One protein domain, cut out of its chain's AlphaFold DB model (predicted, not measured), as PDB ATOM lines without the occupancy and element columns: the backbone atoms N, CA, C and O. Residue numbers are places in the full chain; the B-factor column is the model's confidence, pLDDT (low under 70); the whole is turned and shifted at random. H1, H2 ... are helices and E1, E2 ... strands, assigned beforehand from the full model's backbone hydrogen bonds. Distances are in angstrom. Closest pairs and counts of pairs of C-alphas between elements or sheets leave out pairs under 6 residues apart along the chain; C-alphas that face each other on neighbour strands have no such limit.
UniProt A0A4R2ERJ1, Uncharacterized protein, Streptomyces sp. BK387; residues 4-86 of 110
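This is residues 4 to 86 of the 110 residues of an uncharacterized protein of Streptomyces sp. BK387 (UniProt A0A4R2ERJ1). A small body, made of the strand hairpin E1 and E2 and the short helix H1, sits at one end of the long helix H2, whose residues 68 to 86 stick out as an arm. The printed part has 83 residues, with E1, E2, H1, H2 in that order, an antiparallel sheet and a mixed class. It is only just loose, close to extended, with radius of gyration of the C-alphas 17.6 A, spanning 64 by 26 by 20 A.

E1, residues 15 to 20, and E2, residues 24 to 29, form an antiparallel hairpin; N 18 and O 26 are within hydrogen-bond range at 2.8 A. H1, residues 37 to 47, is apart from E1. H2, residues 56 to 86, touches H1 with residues 59 to 67 alone, in a helical hairpin at a steep tilt of 43 degrees; their closest C-alphas, Thr 39 and Gly 63, are 6.0 A apart. In H1 and H2 every O i to N i+4 pair is within hydrogen-bond range.

E1 begins at C-alpha 15 (142.651, 160.520, 218.235). H2, 44.9 A from first to last C-alpha, ends at C-alpha 86 (106.904, 127.420, 213.147).

The printed part has no cut and no long link. Residues 4 to 12 have pLDDT under 70.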
ATOM      1  N   VAL A   4     144.871 173.073 216.442       59.78
ATOM      2  CA  VAL A   4     144.560 171.672 216.142       59.78
ATOM      3  C   VAL A   4     145.728 171.133 215.328       59.78
ATOM      4  O   VAL A   4     146.007 171.639 214.242       59.78
ATOM      5  N   GLY A   5     146.449 170.166 215.889       59.31
ATOM      6  CA  GLY A   5     147.547 169.480 215.216       59.31
ATOM      7  C   GLY A   5     147.113 168.081 214.801       59.31
ATOM      8  O   GLY A   5     146.597 167.333 215.629       59.31
ATOM      9  N   TRP A   6     147.324 167.736 213.531       55.34
ATOM     10  CA  TRP A   6     147.209 166.370 213.025       55.34
ATOM     11  C   TRP A   6     148.607 165.748 213.040       55.34
ATOM     12  O   TRP A   6     149.515 166.289 212.409       55.34
ATOM     13  N   PHE A   7     148.808 164.673 213.801       54.03
ATOM     14  CA  PHE A   7     150.108 164.007 213.917       54.03
ATOM     15  C   PHE A   7     150.153 162.770 213.008       54.03
ATOM     16  O   PHE A   7     149.170 162.048 212.886       54.03
ATOM     17  N   GLU A   8     151.288 162.575 212.336       50.25
ATOM     18  CA  GLU A   8     151.527 161.543 211.316       50.25
ATOM     19  C   GLU A   8     151.526 160.101 211.885       50.25
ATOM     20  O   GLU A   8     151.465 159.906 213.099       50.25
ATOM     21  N   ALA A   9     151.585 159.114 210.980       52.88
ATOM     22  CA  ALA A   9     151.228 157.685 211.061       52.88
ATOM     23  C   ALA A   9     151.559 156.845 212.325       52.88
ATOM     24  O   ALA A   9     151.024 155.745 212.448       52.88
ATOM     25  N   GLU A  10     152.379 157.314 213.268       55.22
ATOM     26  CA  GLU A  10     152.544 156.676 214.586       55.22
ATOM     27  C   GLU A  10     151.432 157.031 215.591       55.22
ATOM     28  O   GLU A  10     151.285 156.344 216.607       55.22
ATOM     29  N   GLN A  11     150.660 158.100 215.359       62.50
ATOM     30  CA  GLN A  11     149.549 158.469 216.238       62.50
ATOM     31  C   GLN A  11     148.236 157.809 215.823       62.50
ATOM     32  O   GLN A  11     147.944 157.613 214.647       62.50
ATOM     33  N   ASP A  12     147.446 157.454 216.835       69.06
ATOM     34  CA  ASP A  12     146.147 156.808 216.684       69.06
ATOM     35  C   ASP A  12     145.241 157.630 215.740       69.06
ATOM     36  O   ASP A  12     144.927 158.778 216.066       69.06
ATOM     37  N   PRO A  13     144.806 157.070 214.593       72.94
ATOM     38  CA  PRO A  13     144.063 157.810 213.569       72.94
ATOM     39  C   PRO A  13     142.705 158.315 214.067       72.94
ATOM     40  O   PRO A  13     142.138 159.245 213.496       72.94
ATOM     41  N   HIS A  14     142.186 157.723 215.145       80.38
ATOM     42  CA  HIS A  14     140.926 158.116 215.759       80.38
ATOM     43  C   HIS A  14     141.119 159.096 216.920       80.38
ATOM     44  O   HIS A  14     140.169 159.368 217.652       80.38
ATOM     45  N   LYS A  15     142.325 159.639 217.116       82.62
ATOM     46  CA  LYS A  15     142.651 160.520 218.235       82.62
ATOM     47  C   LYS A  15     143.053 161.916 217.766       82.62
ATOM     48  O   LYS A  15     143.995 162.080 217.001       82.62
ATOM     49  N   LEU A  16     142.394 162.939 218.308       81.50
ATOM     50  CA  LEU A  16     142.760 164.343 218.122       81.50
ATOM     51  C   LEU A  16     143.209 164.973 219.435       81.50
ATOM     52  O   LEU A  16     142.554 164.836 220.462       81.50
ATOM     53  N   LEU A  17     144.316 165.710 219.392       82.56
ATOM     54  CA  LEU A  17     144.815 166.464 220.534       82.56
ATOM     55  C   LEU A  17     144.391 167.929 220.425       82.56
ATOM     56  O   LEU A  17     144.796 168.636 219.503       82.56
ATOM     57  N   LEU A  18     143.621 168.399 221.401       82.88
ATOM     58  CA  LEU A  18     143.232 169.793 221.545       82.88
ATOM     59  C   LEU A  18     143.980 170.418 222.727       82.88
ATOM     60  O   LEU A  18     143.864 169.970 223.865       82.88
ATOM     61  N   LEU A  19     144.736 171.482 222.467       81.50
ATOM     62  CA  LEU A  19     145.374 172.280 223.512       81.50
ATOM     63  C   LEU A  19     144.551 173.548 223.743       81.50
ATOM     64  O   LEU A  19     144.543 174.466 222.922       81.50
ATOM     65  N   SER A  20     143.837 173.581 224.865       78.75
ATOM     66  CA  SER A  20     143.076 174.735 225.329       78.75
ATOM     67  C   SER A  20     143.894 175.552 226.324       78.75
ATOM     68  O   SER A  20     144.480 175.013 227.261       78.75
ATOM     69  N   TYR A  21     143.889 176.874 226.166       79.69
ATOM     70  CA  TYR A  21     144.549 177.782 227.107       79.69
ATOM     71  C   TYR A  21     143.892 177.799 228.494       79.69
ATOM     72  O   TYR A  21     144.560 178.106 229.474       79.69
ATOM     73  N   THR A  22     142.598 177.488 228.588       81.88
ATOM     74  CA  THR A  22     141.837 177.555 229.846       81.88
ATOM     75  C   THR A  22     141.686 176.201 230.521       81.88
ATOM     76  O   THR A  22     141.669 176.130 231.745       81.88
ATOM     77  N   VAL A  23     141.574 175.130 229.733       79.56
ATOM     78  CA  VAL A  23     141.277 173.777 230.236       79.56
ATOM     79  C   VAL A  23     142.435 172.801 229.995       79.56
ATOM     80  O   VAL A  23     142.342 171.625 230.325       79.56
ATOM     81  N   GLY A  24     143.549 173.276 229.434       82.94
ATOM     82  CA  GLY A  24     144.731 172.463 229.179       82.94
ATOM     83  C   GLY A  24     144.540 171.477 228.027       82.94
ATOM     84  O   GLY A  24     143.909 171.778 227.014       82.94
ATOM     85  N   ARG A  25     145.141 170.297 228.165       84.94
ATOM     86  CA  ARG A  25     145.166 169.250 227.141       84.94
ATOM     87  C   ARG A  25     143.869 168.437 227.137       84.94
ATOM     88  O   ARG A  25     143.450 167.959 228.183       84.94
ATOM     89  N   TRP A  26     143.308 168.228 225.953       83.88
ATOM     90  CA  TRP A  26     142.140 167.389 225.699       83.88
ATOM     91  C   TRP A  26     142.469 166.358 224.624       83.88
ATOM     92  O   TRP A  26     142.921 166.709 223.537       83.88
ATOM     93  N   ASP A  27     142.237 165.088 224.932       84.50
ATOM     94  CA  ASP A  27     142.342 163.984 223.986       84.50
ATOM     95  C   ASP A  27     140.919 163.647 223.497       84.50
ATOM     96  O   ASP A  27     140.062 163.251 224.281       84.50
ATOM     97  N   LEU A  28     140.647 163.871 222.213       84.88
ATOM     98  CA  LEU A  28     139.330 163.745 221.586       84.88
ATOM     99  C   LEU A  28     139.266 162.487 220.707       84.88
ATOM    100  O   LEU A  28     140.229 162.174 220.006       84.88
ATOM    101  N   LEU A  29     138.118 161.803 220.711       87.44
ATOM    102  CA  LEU A  29     137.824 160.660 219.841       87.44
ATOM    103  C   LEU A  29     137.190 161.133 218.521       87.44
ATOM    104  O   LEU A  29     136.195 161.856 218.535       87.44
ATOM    105  N   VAL A  30     137.730 160.682 217.388       87.19
ATOM    106  CA  VAL A  30     137.160 160.863 216.045       87.19
ATOM    107  C   VAL A  30     136.373 159.617 215.658       87.19
ATOM    108  O   VAL A  30     136.942 158.537 215.503       87.19
ATOM    109  N   ILE A  31     135.066 159.784 215.467       87.19
ATOM    110  CA  ILE A  31     134.161 158.723 215.016       87.19
ATOM    111  C   ILE A  31     133.991 158.845 213.492       87.19
ATOM    112  O   ILE A  31     133.615 159.925 213.026       87.19
ATOM    113  N   PRO A  32     134.280 157.790 212.707       85.25
ATOM    114  CA  PRO A  32     134.050 157.785 211.263       85.25
ATOM    115  C   PRO A  32     132.580 158.045 210.888       85.25
ATOM    116  O   PRO A  32     131.679 157.628 211.616       85.25
ATOM    117  N   PRO A  33     132.307 158.691 209.741       82.12
ATOM    118  CA  PRO A  33     130.936 158.969 209.305       82.12
ATOM    119  C   PRO A  33     130.147 157.700 208.949       82.12
ATOM    120  O   PRO A  33     128.923 157.710 209.036       82.12
ATOM    121  N   ASP A  34     130.834 156.618 208.578       85.56
ATOM    122  CA  ASP A  34     130.220 155.324 208.256       85.56
ATOM    123  C   ASP A  34     129.831 154.512 209.508       85.56
ATOM    124  O   ASP A  34     129.222 153.447 209.393       85.56
ATOM    125  N   THR A  35     130.167 154.990 210.714       85.31
ATOM    126  CA  THR A  35     129.778 154.337 211.968       85.31
ATOM    127  C   THR A  35     128.270 154.455 212.193       85.31
ATOM    128  O   THR A  35     127.695 155.543 212.159       85.31
ATOM    129  N   GLU A  36     127.627 153.323 212.477       88.44
ATOM    130  CA  GLU A  36     126.188 153.252 212.737       88.44
ATOM    131  C   GLU A  36     125.781 154.153 213.934       88.44
ATOM    132  O   GLU A  36     126.518 154.225 214.924       88.44
ATOM    133  N   PRO A  37     124.629 154.857 213.880       87.62
ATOM    134  CA  PRO A  37     124.255 155.858 214.884       87.62
ATOM    135  C   PRO A  37     124.233 155.381 216.345       87.62
ATOM    136  O   PRO A  37     124.695 156.114 217.224       87.62
ATOM    137  N   ALA A  38     123.720 154.184 216.639       87.38
ATOM    138  CA  ALA A  38     123.699 153.643 217.999       87.38
ATOM    139  C   ALA A  38     125.115 153.323 218.500       87.38
ATOM    140  O   ALA A  38     125.456 153.603 219.655       87.38
ATOM    141  N   THR A  39     125.969 152.814 217.615       87.44
ATOM    142  CA  THR A  39     127.390 152.575 217.887       87.44
ATOM    143  C   THR A  39     128.119 153.897 218.152       87.44
ATOM    144  O   THR A  39     128.821 154.022 219.157       87.44
ATOM    145  N   ALA A  40     127.883 154.927 217.333       87.38
ATOM    146  CA  ALA A  40     128.453 156.262 217.513       87.38
ATOM    147  C   ALA A  40     128.017 156.911 218.838       87.38
ATOM    148  O   ALA A  40     128.860 157.395 219.595       87.38
ATOM    149  N   ALA A  41     126.722 156.876 219.168       88.75
ATOM    150  CA  ALA A  41     126.201 157.423 220.422       88.75
ATOM    151  C   ALA A  41     126.843 156.751 221.642       88.75
ATOM    152  O   ALA A  41     127.215 157.411 222.618       88.75
ATOM    153  N   ARG A  42     127.036 155.431 221.569       87.75
ATOM    154  CA  ARG A  42     127.723 154.692 222.620       87.75
ATOM    155  C   ARG A  42     129.191 155.086 222.717       87.75
ATOM    156  O   ARG A  42     129.651 155.350 223.825       87.75
ATOM    157  N   LEU A  43     129.916 155.169 221.602       88.69
ATOM    158  CA  LEU A  43     131.310 155.624 221.584       88.69
ATOM    159  C   LEU A  43     131.461 157.010 222.227       88.69
ATOM    160  O   LEU A  43     132.357 157.194 223.046       88.69
ATOM    161  N   MET A  44     130.547 157.946 221.951       89.25
ATOM    162  CA  MET A  44     130.533 159.275 222.578       89.25
ATOM    163  C   MET A  44     130.360 159.208 224.103       89.25
ATOM    164  O   MET A  44     131.118 159.838 224.843       89.25
ATOM    165  N   ALA A  45     129.394 158.419 224.587       89.12
ATOM    166  CA  ALA A  45     129.189 158.225 226.024       89.12
ATOM    167  C   ALA A  45     130.427 157.602 226.684       89.12
ATOM    168  O   ALA A  45     130.861 158.014 227.757       89.12
ATOM    169  N   THR A  46     131.029 156.642 225.991       86.56
ATOM    170  CA  THR A  46     132.185 155.883 226.461       86.56
ATOM    171  C   THR A  46     133.453 156.739 226.515       86.56
ATOM    172  O   THR A  46     134.230 156.627 227.457       86.56
ATOM    173  N   ALA A  47     133.646 157.632 225.542       85.75
ATOM    174  CA  ALA A  47     134.784 158.551 225.478       85.75
ATOM    175  C   ALA A  47     134.744 159.655 226.549       85.75
ATOM    176  O   ALA A  47     135.756 160.301 226.800       85.75
ATOM    177  N   THR A  48     133.587 159.878 227.178       85.19
ATOM    178  CA  THR A  48     133.421 160.888 228.236       85.19
ATOM    179  C   THR A  48     133.859 160.367 229.612       85.19
ATOM    180  O   THR A  48     134.025 161.154 230.542       85.19
ATOM    181  N   ASP A  49     134.061 159.056 229.766       83.94
ATOM    182  CA  ASP A  49     134.454 158.440 231.033       83.94
ATOM    183  C   ASP A  49     135.963 158.626 231.309       83.94
ATOM    184  O   ASP A  49     136.791 158.011 230.630       83.94
ATOM    185  N   PRO A  50     136.354 159.417 232.329       75.88
ATOM    186  CA  PRO A  50     137.759 159.681 232.636       75.88
ATOM    187  C   PRO A  50     138.494 158.464 233.216       75.88
ATOM    188  O   PRO A  50     139.719 158.480 233.306       75.88
ATOM    189  N   SER A  51     137.771 157.419 233.638       78.88
ATOM    190  CA  SER A  51     138.373 156.185 234.150       78.88
ATOM    191  C   SER A  51     138.832 155.236 233.039       78.88
ATOM    192  O   SER A  51     139.567 154.281 233.303       78.88
ATOM    193  N   ARG A  52     138.432 155.496 231.787       72.69
ATOM    194  CA  ARG A  52     138.782 154.659 230.640       72.69
ATOM    195  C   ARG A  52     140.143 155.040 230.065       72.69
ATOM    196  O   ARG A  52     140.344 156.128 229.543       72.69
ATOM    197  N   THR A  53     141.061 154.079 230.085       74.62
ATOM    198  CA  THR A  53     142.445 154.228 229.595       74.62
ATOM    199  C   THR A  53     142.659 153.658 228.186       74.62
ATOM    200  O   THR A  53     143.794 153.404 227.783       74.62
ATOM    201  N   LEU A  54     141.580 153.400 227.441       74.50
ATOM    202  CA  LEU A  54     141.669 152.850 226.087       74.50
ATOM    203  C   LEU A  54     142.226 153.885 225.104       74.50
ATOM    204  O   LEU A  54     141.954 155.080 225.204       74.50
ATOM    205  N   THR A  55     142.985 153.406 224.117       82.19
ATOM    206  CA  THR A  55     143.327 154.210 222.939       82.19
ATOM    207  C   THR A  55     142.069 154.460 222.102       82.19
ATOM    208  O   THR A  55     141.075 153.741 222.230       82.19
ATOM    209  N   ALA A  56     142.087 155.472 221.236       80.62
ATOM    210  CA  ALA A  56     140.918 155.826 220.438       80.62
ATOM    211  C   ALA A  56     140.554 154.719 219.433       80.62
ATOM    212  O   ALA A  56     139.395 154.327 219.339       80.62
ATOM    213  N   THR A  57     141.546 154.110 218.786       81.94
ATOM    214  CA  THR A  57     141.393 152.888 217.982       81.94
ATOM    215  C   THR A  57     140.850 151.733 218.827       81.94
ATOM    216  O   THR A  57     139.994 150.976 218.375       81.94
ATOM    217  N   GLY A  58     141.307 151.606 220.079       83.06
ATOM    218  CA  GLY A  58     140.787 150.616 221.021       83.06
ATOM    219  C   GLY A  58     139.292 150.794 221.283       83.06
ATOM    220  O   GLY A  58     138.558 149.809 221.261       83.06
ATOM    221  N   LEU A  59     138.837 152.038 221.457       84.06
ATOM    222  CA  LEU A  59     137.416 152.369 221.597       84.06
ATOM    223  C   LEU A  59     136.627 152.039 220.327       84.06
ATOM    224  O   LEU A  59     135.579 151.410 220.433       84.06
ATOM    225  N   ILE A  60     137.135 152.382 219.138       85.00
ATOM    226  CA  ILE A  60     136.479 152.028 217.868       85.00
ATOM    227  C   ILE A  60     136.324 150.508 217.733       85.00
ATOM    228  O   ILE A  60     135.221 150.023 217.499       85.00
ATOM    229  N   HIS A  61     137.387 149.733 217.963       86.44
ATOM    230  CA  HIS A  61     137.323 148.268 217.909       86.44
ATOM    231  C   HIS A  61     136.384 147.667 218.961       86.44
ATOM    232  O   HIS A  61     135.771 146.627 218.725       86.44
ATOM    233  N   GLU A  62     136.296 148.270 220.145       86.19
ATOM    234  CA  GLU A  62     135.330 147.867 221.166       86.19
ATOM    235  C   GLU A  62     133.892 148.128 220.683       86.19
ATOM    236  O   GLU A  62     133.041 147.247 220.804       86.19
ATOM    237  N   GLY A  63     133.644 149.289 220.070       83.50
ATOM    238  CA  GLY A  63     132.372 149.637 219.435       83.50
ATOM    239  C   GLY A  63     131.950 148.632 218.362       83.50
ATOM    240  O   GLY A  63     130.835 148.117 218.422       83.50
ATOM    241  N   GLU A  64     132.856 148.277 217.451       86.31
ATOM    242  CA  GLU A  64     132.602 147.276 216.404       86.31
ATOM    243  C   GLU A  64     132.301 145.891 216.986       86.31
ATOM    244  O   GLU A  64     131.329 145.245 216.598       86.31
ATOM    245  N   ARG A  65     133.066 145.442 217.992       84.62
ATOM    246  CA  ARG A  65     132.773 144.170 218.677       84.62
ATOM    247  C   ARG A  65     131.389 144.172 219.310       84.62
ATOM    248  O   ARG A  65     130.679 143.173 219.246       84.62
ATOM    249  N   PHE A  66     131.005 145.281 219.936       82.25
ATOM    250  CA  PHE A  66     129.676 145.400 220.515       82.25
ATOM    251  C   PHE A  66     128.573 145.375 219.460       82.25
ATOM    252  O   PHE A  66     127.540 144.758 219.714       82.25
ATOM    253  N   ARG A  67     128.790 146.006 218.301       84.50
ATOM    254  CA  ARG A  67     127.878 145.937 217.158       84.50
ATOM    255  C   ARG A  67     127.691 144.490 216.706       84.50
ATOM    256  O   ARG A  67     126.555 144.035 216.665       84.50
ATOM    257  N   THR A  68     128.775 143.742 216.489       84.44
ATOM    258  CA  THR A  68     128.698 142.323 216.097       84.44
ATOM    259  C   THR A  68     127.921 141.486 217.115       84.44
ATOM    260  O   THR A  68     127.033 140.731 216.741       84.44
ATOM    261  N   VAL A  69     128.182 141.661 218.415       85.31
ATOM    262  CA  VAL A  69     127.451 140.933 219.469       85.31
ATOM    263  C   VAL A  69     125.963 141.302 219.494       85.31
ATOM    264  O   VAL A  69     125.119 140.444 219.758       85.31
ATOM    265  N   ALA A  70     125.622 142.569 219.244       82.81
ATOM    266  CA  ALA A  70     124.232 143.015 219.173       82.81
ATOM    267  C   ALA A  70     123.507 142.433 217.949       82.81
ATOM    268  O   ALA A  70     122.361 142.006 218.077       82.81
ATOM    269  N   GLU A  71     124.179 142.365 216.800       85.12
ATOM    270  CA  GLU A  71     123.665 141.736 215.577       85.12
ATOM    271  C   GLU A  71     123.446 140.233 215.774       85.12
ATOM    272  O   GLU A  71     122.345 139.745 215.546       85.12
ATOM    273  N   GLU A  72     124.427 139.513 216.319       87.12
ATOM    274  CA  GLU A  72     124.292 138.086 216.648       87.12
ATOM    275  C   GLU A  72     123.144 137.821 217.636       87.12
ATOM    276  O   GLU A  72     122.439 136.811 217.551       87.12
ATOM    277  N   ALA A  73     122.946 138.719 218.606       84.81
ATOM    278  CA  ALA A  73     121.837 138.618 219.545       84.81
ATOM    279  C   ALA A  73     120.482 138.836 218.858       84.81
ATOM    280  O   ALA A  73     119.547 138.096 219.164       84.81
ATOM    281  N   ALA A  74     120.387 139.799 217.937       85.69
ATOM    282  CA  ALA A  74     119.186 140.061 217.147       85.69
ATOM    283  C   ALA A  74     118.875 138.916 216.168       85.69
ATOM    284  O   ALA A  74     117.715 138.526 216.031       85.69
ATOM    285  N   ASP A  75     119.895 138.316 215.553       87.56
ATOM    286  CA  ASP A  75     119.759 137.136 214.696       87.56
ATOM    287  C   ASP A  75     119.257 135.931 215.494       87.56
ATOM    288  O   ASP A  75     118.344 135.222 215.066       87.56
ATOM    289  N   ARG A  76     119.807 135.713 216.695       87.19
ATOM    290  CA  ARG A  76     119.337 134.659 217.603       87.19
ATOM    291  C   ARG A  76     117.898 134.896 218.054       87.19
ATOM    292  O   ARG A  76     117.143 133.931 218.157       87.19
ATOM    293  N   ASP A  77     117.530 136.138 218.347       88.38
ATOM    294  CA  ASP A  77     116.156 136.486 218.712       88.38
ATOM    295  C   ASP A  77     115.205 136.241 217.533       88.38
ATOM    296  O   ASP A  77     114.196 135.561 217.683       88.38
ATOM    297  N   SER A  78     115.606 136.635 216.322       85.69
ATOM    298  CA  SER A  78     114.864 136.373 215.083       85.69
ATOM    299  C   SER A  78     114.706 134.875 214.799       85.69
ATOM    300  O   SER A  78     113.626 134.426 214.420       85.69
ATOM    301  N   LEU A  79     115.756 134.074 215.019       85.94
ATOM    302  CA  LEU A  79     115.701 132.613 214.915       85.94
ATOM    303  C   LEU A  79     114.717 132.033 215.937       85.94
ATOM    304  O   LEU A  79     113.920 131.158 215.605       85.94
ATOM    305  N   ARG A  80     114.762 132.521 217.178       83.75
ATOM    306  CA  ARG A  80     113.857 132.094 218.248       83.75
ATOM    307  C   ARG A  80     112.403 132.423 217.913       83.75
ATOM    308  O   ARG A  80     111.547 131.558 218.079       83.75
ATOM    309  N   GLU A  81     112.133 133.618 217.399       84.00
ATOM    310  CA  GLU A  81     110.804 134.022 216.932       84.00
ATOM    311  C   GLU A  81     110.344 133.186 215.731       84.00
ATOM    312  O   GLU A  81     109.186 132.780 215.674       84.00
ATOM    313  N   ALA A  82     111.238 132.843 214.800       85.38
ATOM    314  CA  ALA A  82     110.918 131.965 213.676       85.38
ATOM    315  C   ALA A  82     110.571 130.535 214.127       85.38
ATOM    316  O   ALA A  82     109.624 129.941 213.606       85.38
ATOM    317  N   VAL A  83     111.294 129.994 215.116       87.88
ATOM    318  CA  VAL A  83     110.969 128.705 215.751       87.88
ATOM    319  C   VAL A  83     109.599 128.783 216.419       87.88
ATOM    320  O   VAL A  83     108.746 127.946 216.140       87.88
ATOM    321  N   TRP A  84     109.340 129.829 217.206       74.56
ATOM    322  CA  TRP A  84     108.035 130.065 217.827       74.56
ATOM    323  C   TRP A  84     106.896 130.174 216.794       74.56
ATOM    324  O   TRP A  84     105.815 129.610 216.974       74.56
ATOM    325  N   HIS A  85     107.144 130.842 215.665       77.25
ATOM    326  CA  HIS A  85     106.193 130.947 214.558       77.25
ATOM    327  C   HIS A  85     105.931 129.598 213.869       77.25
ATOM    328  O   HIS A  85     104.800 129.328 213.464       77.25
ATOM    329  N   SER A  86     106.965 128.762 213.738       78.50
ATOM    330  CA  SER A  86     106.904 127.420 213.147       78.50
ATOM    331  C   SER A  86     106.238 126.398 214.064       78.50
ATOM    332  O   SER A  86     105.620 125.461 213.562       78.50
TER     333      SER A  86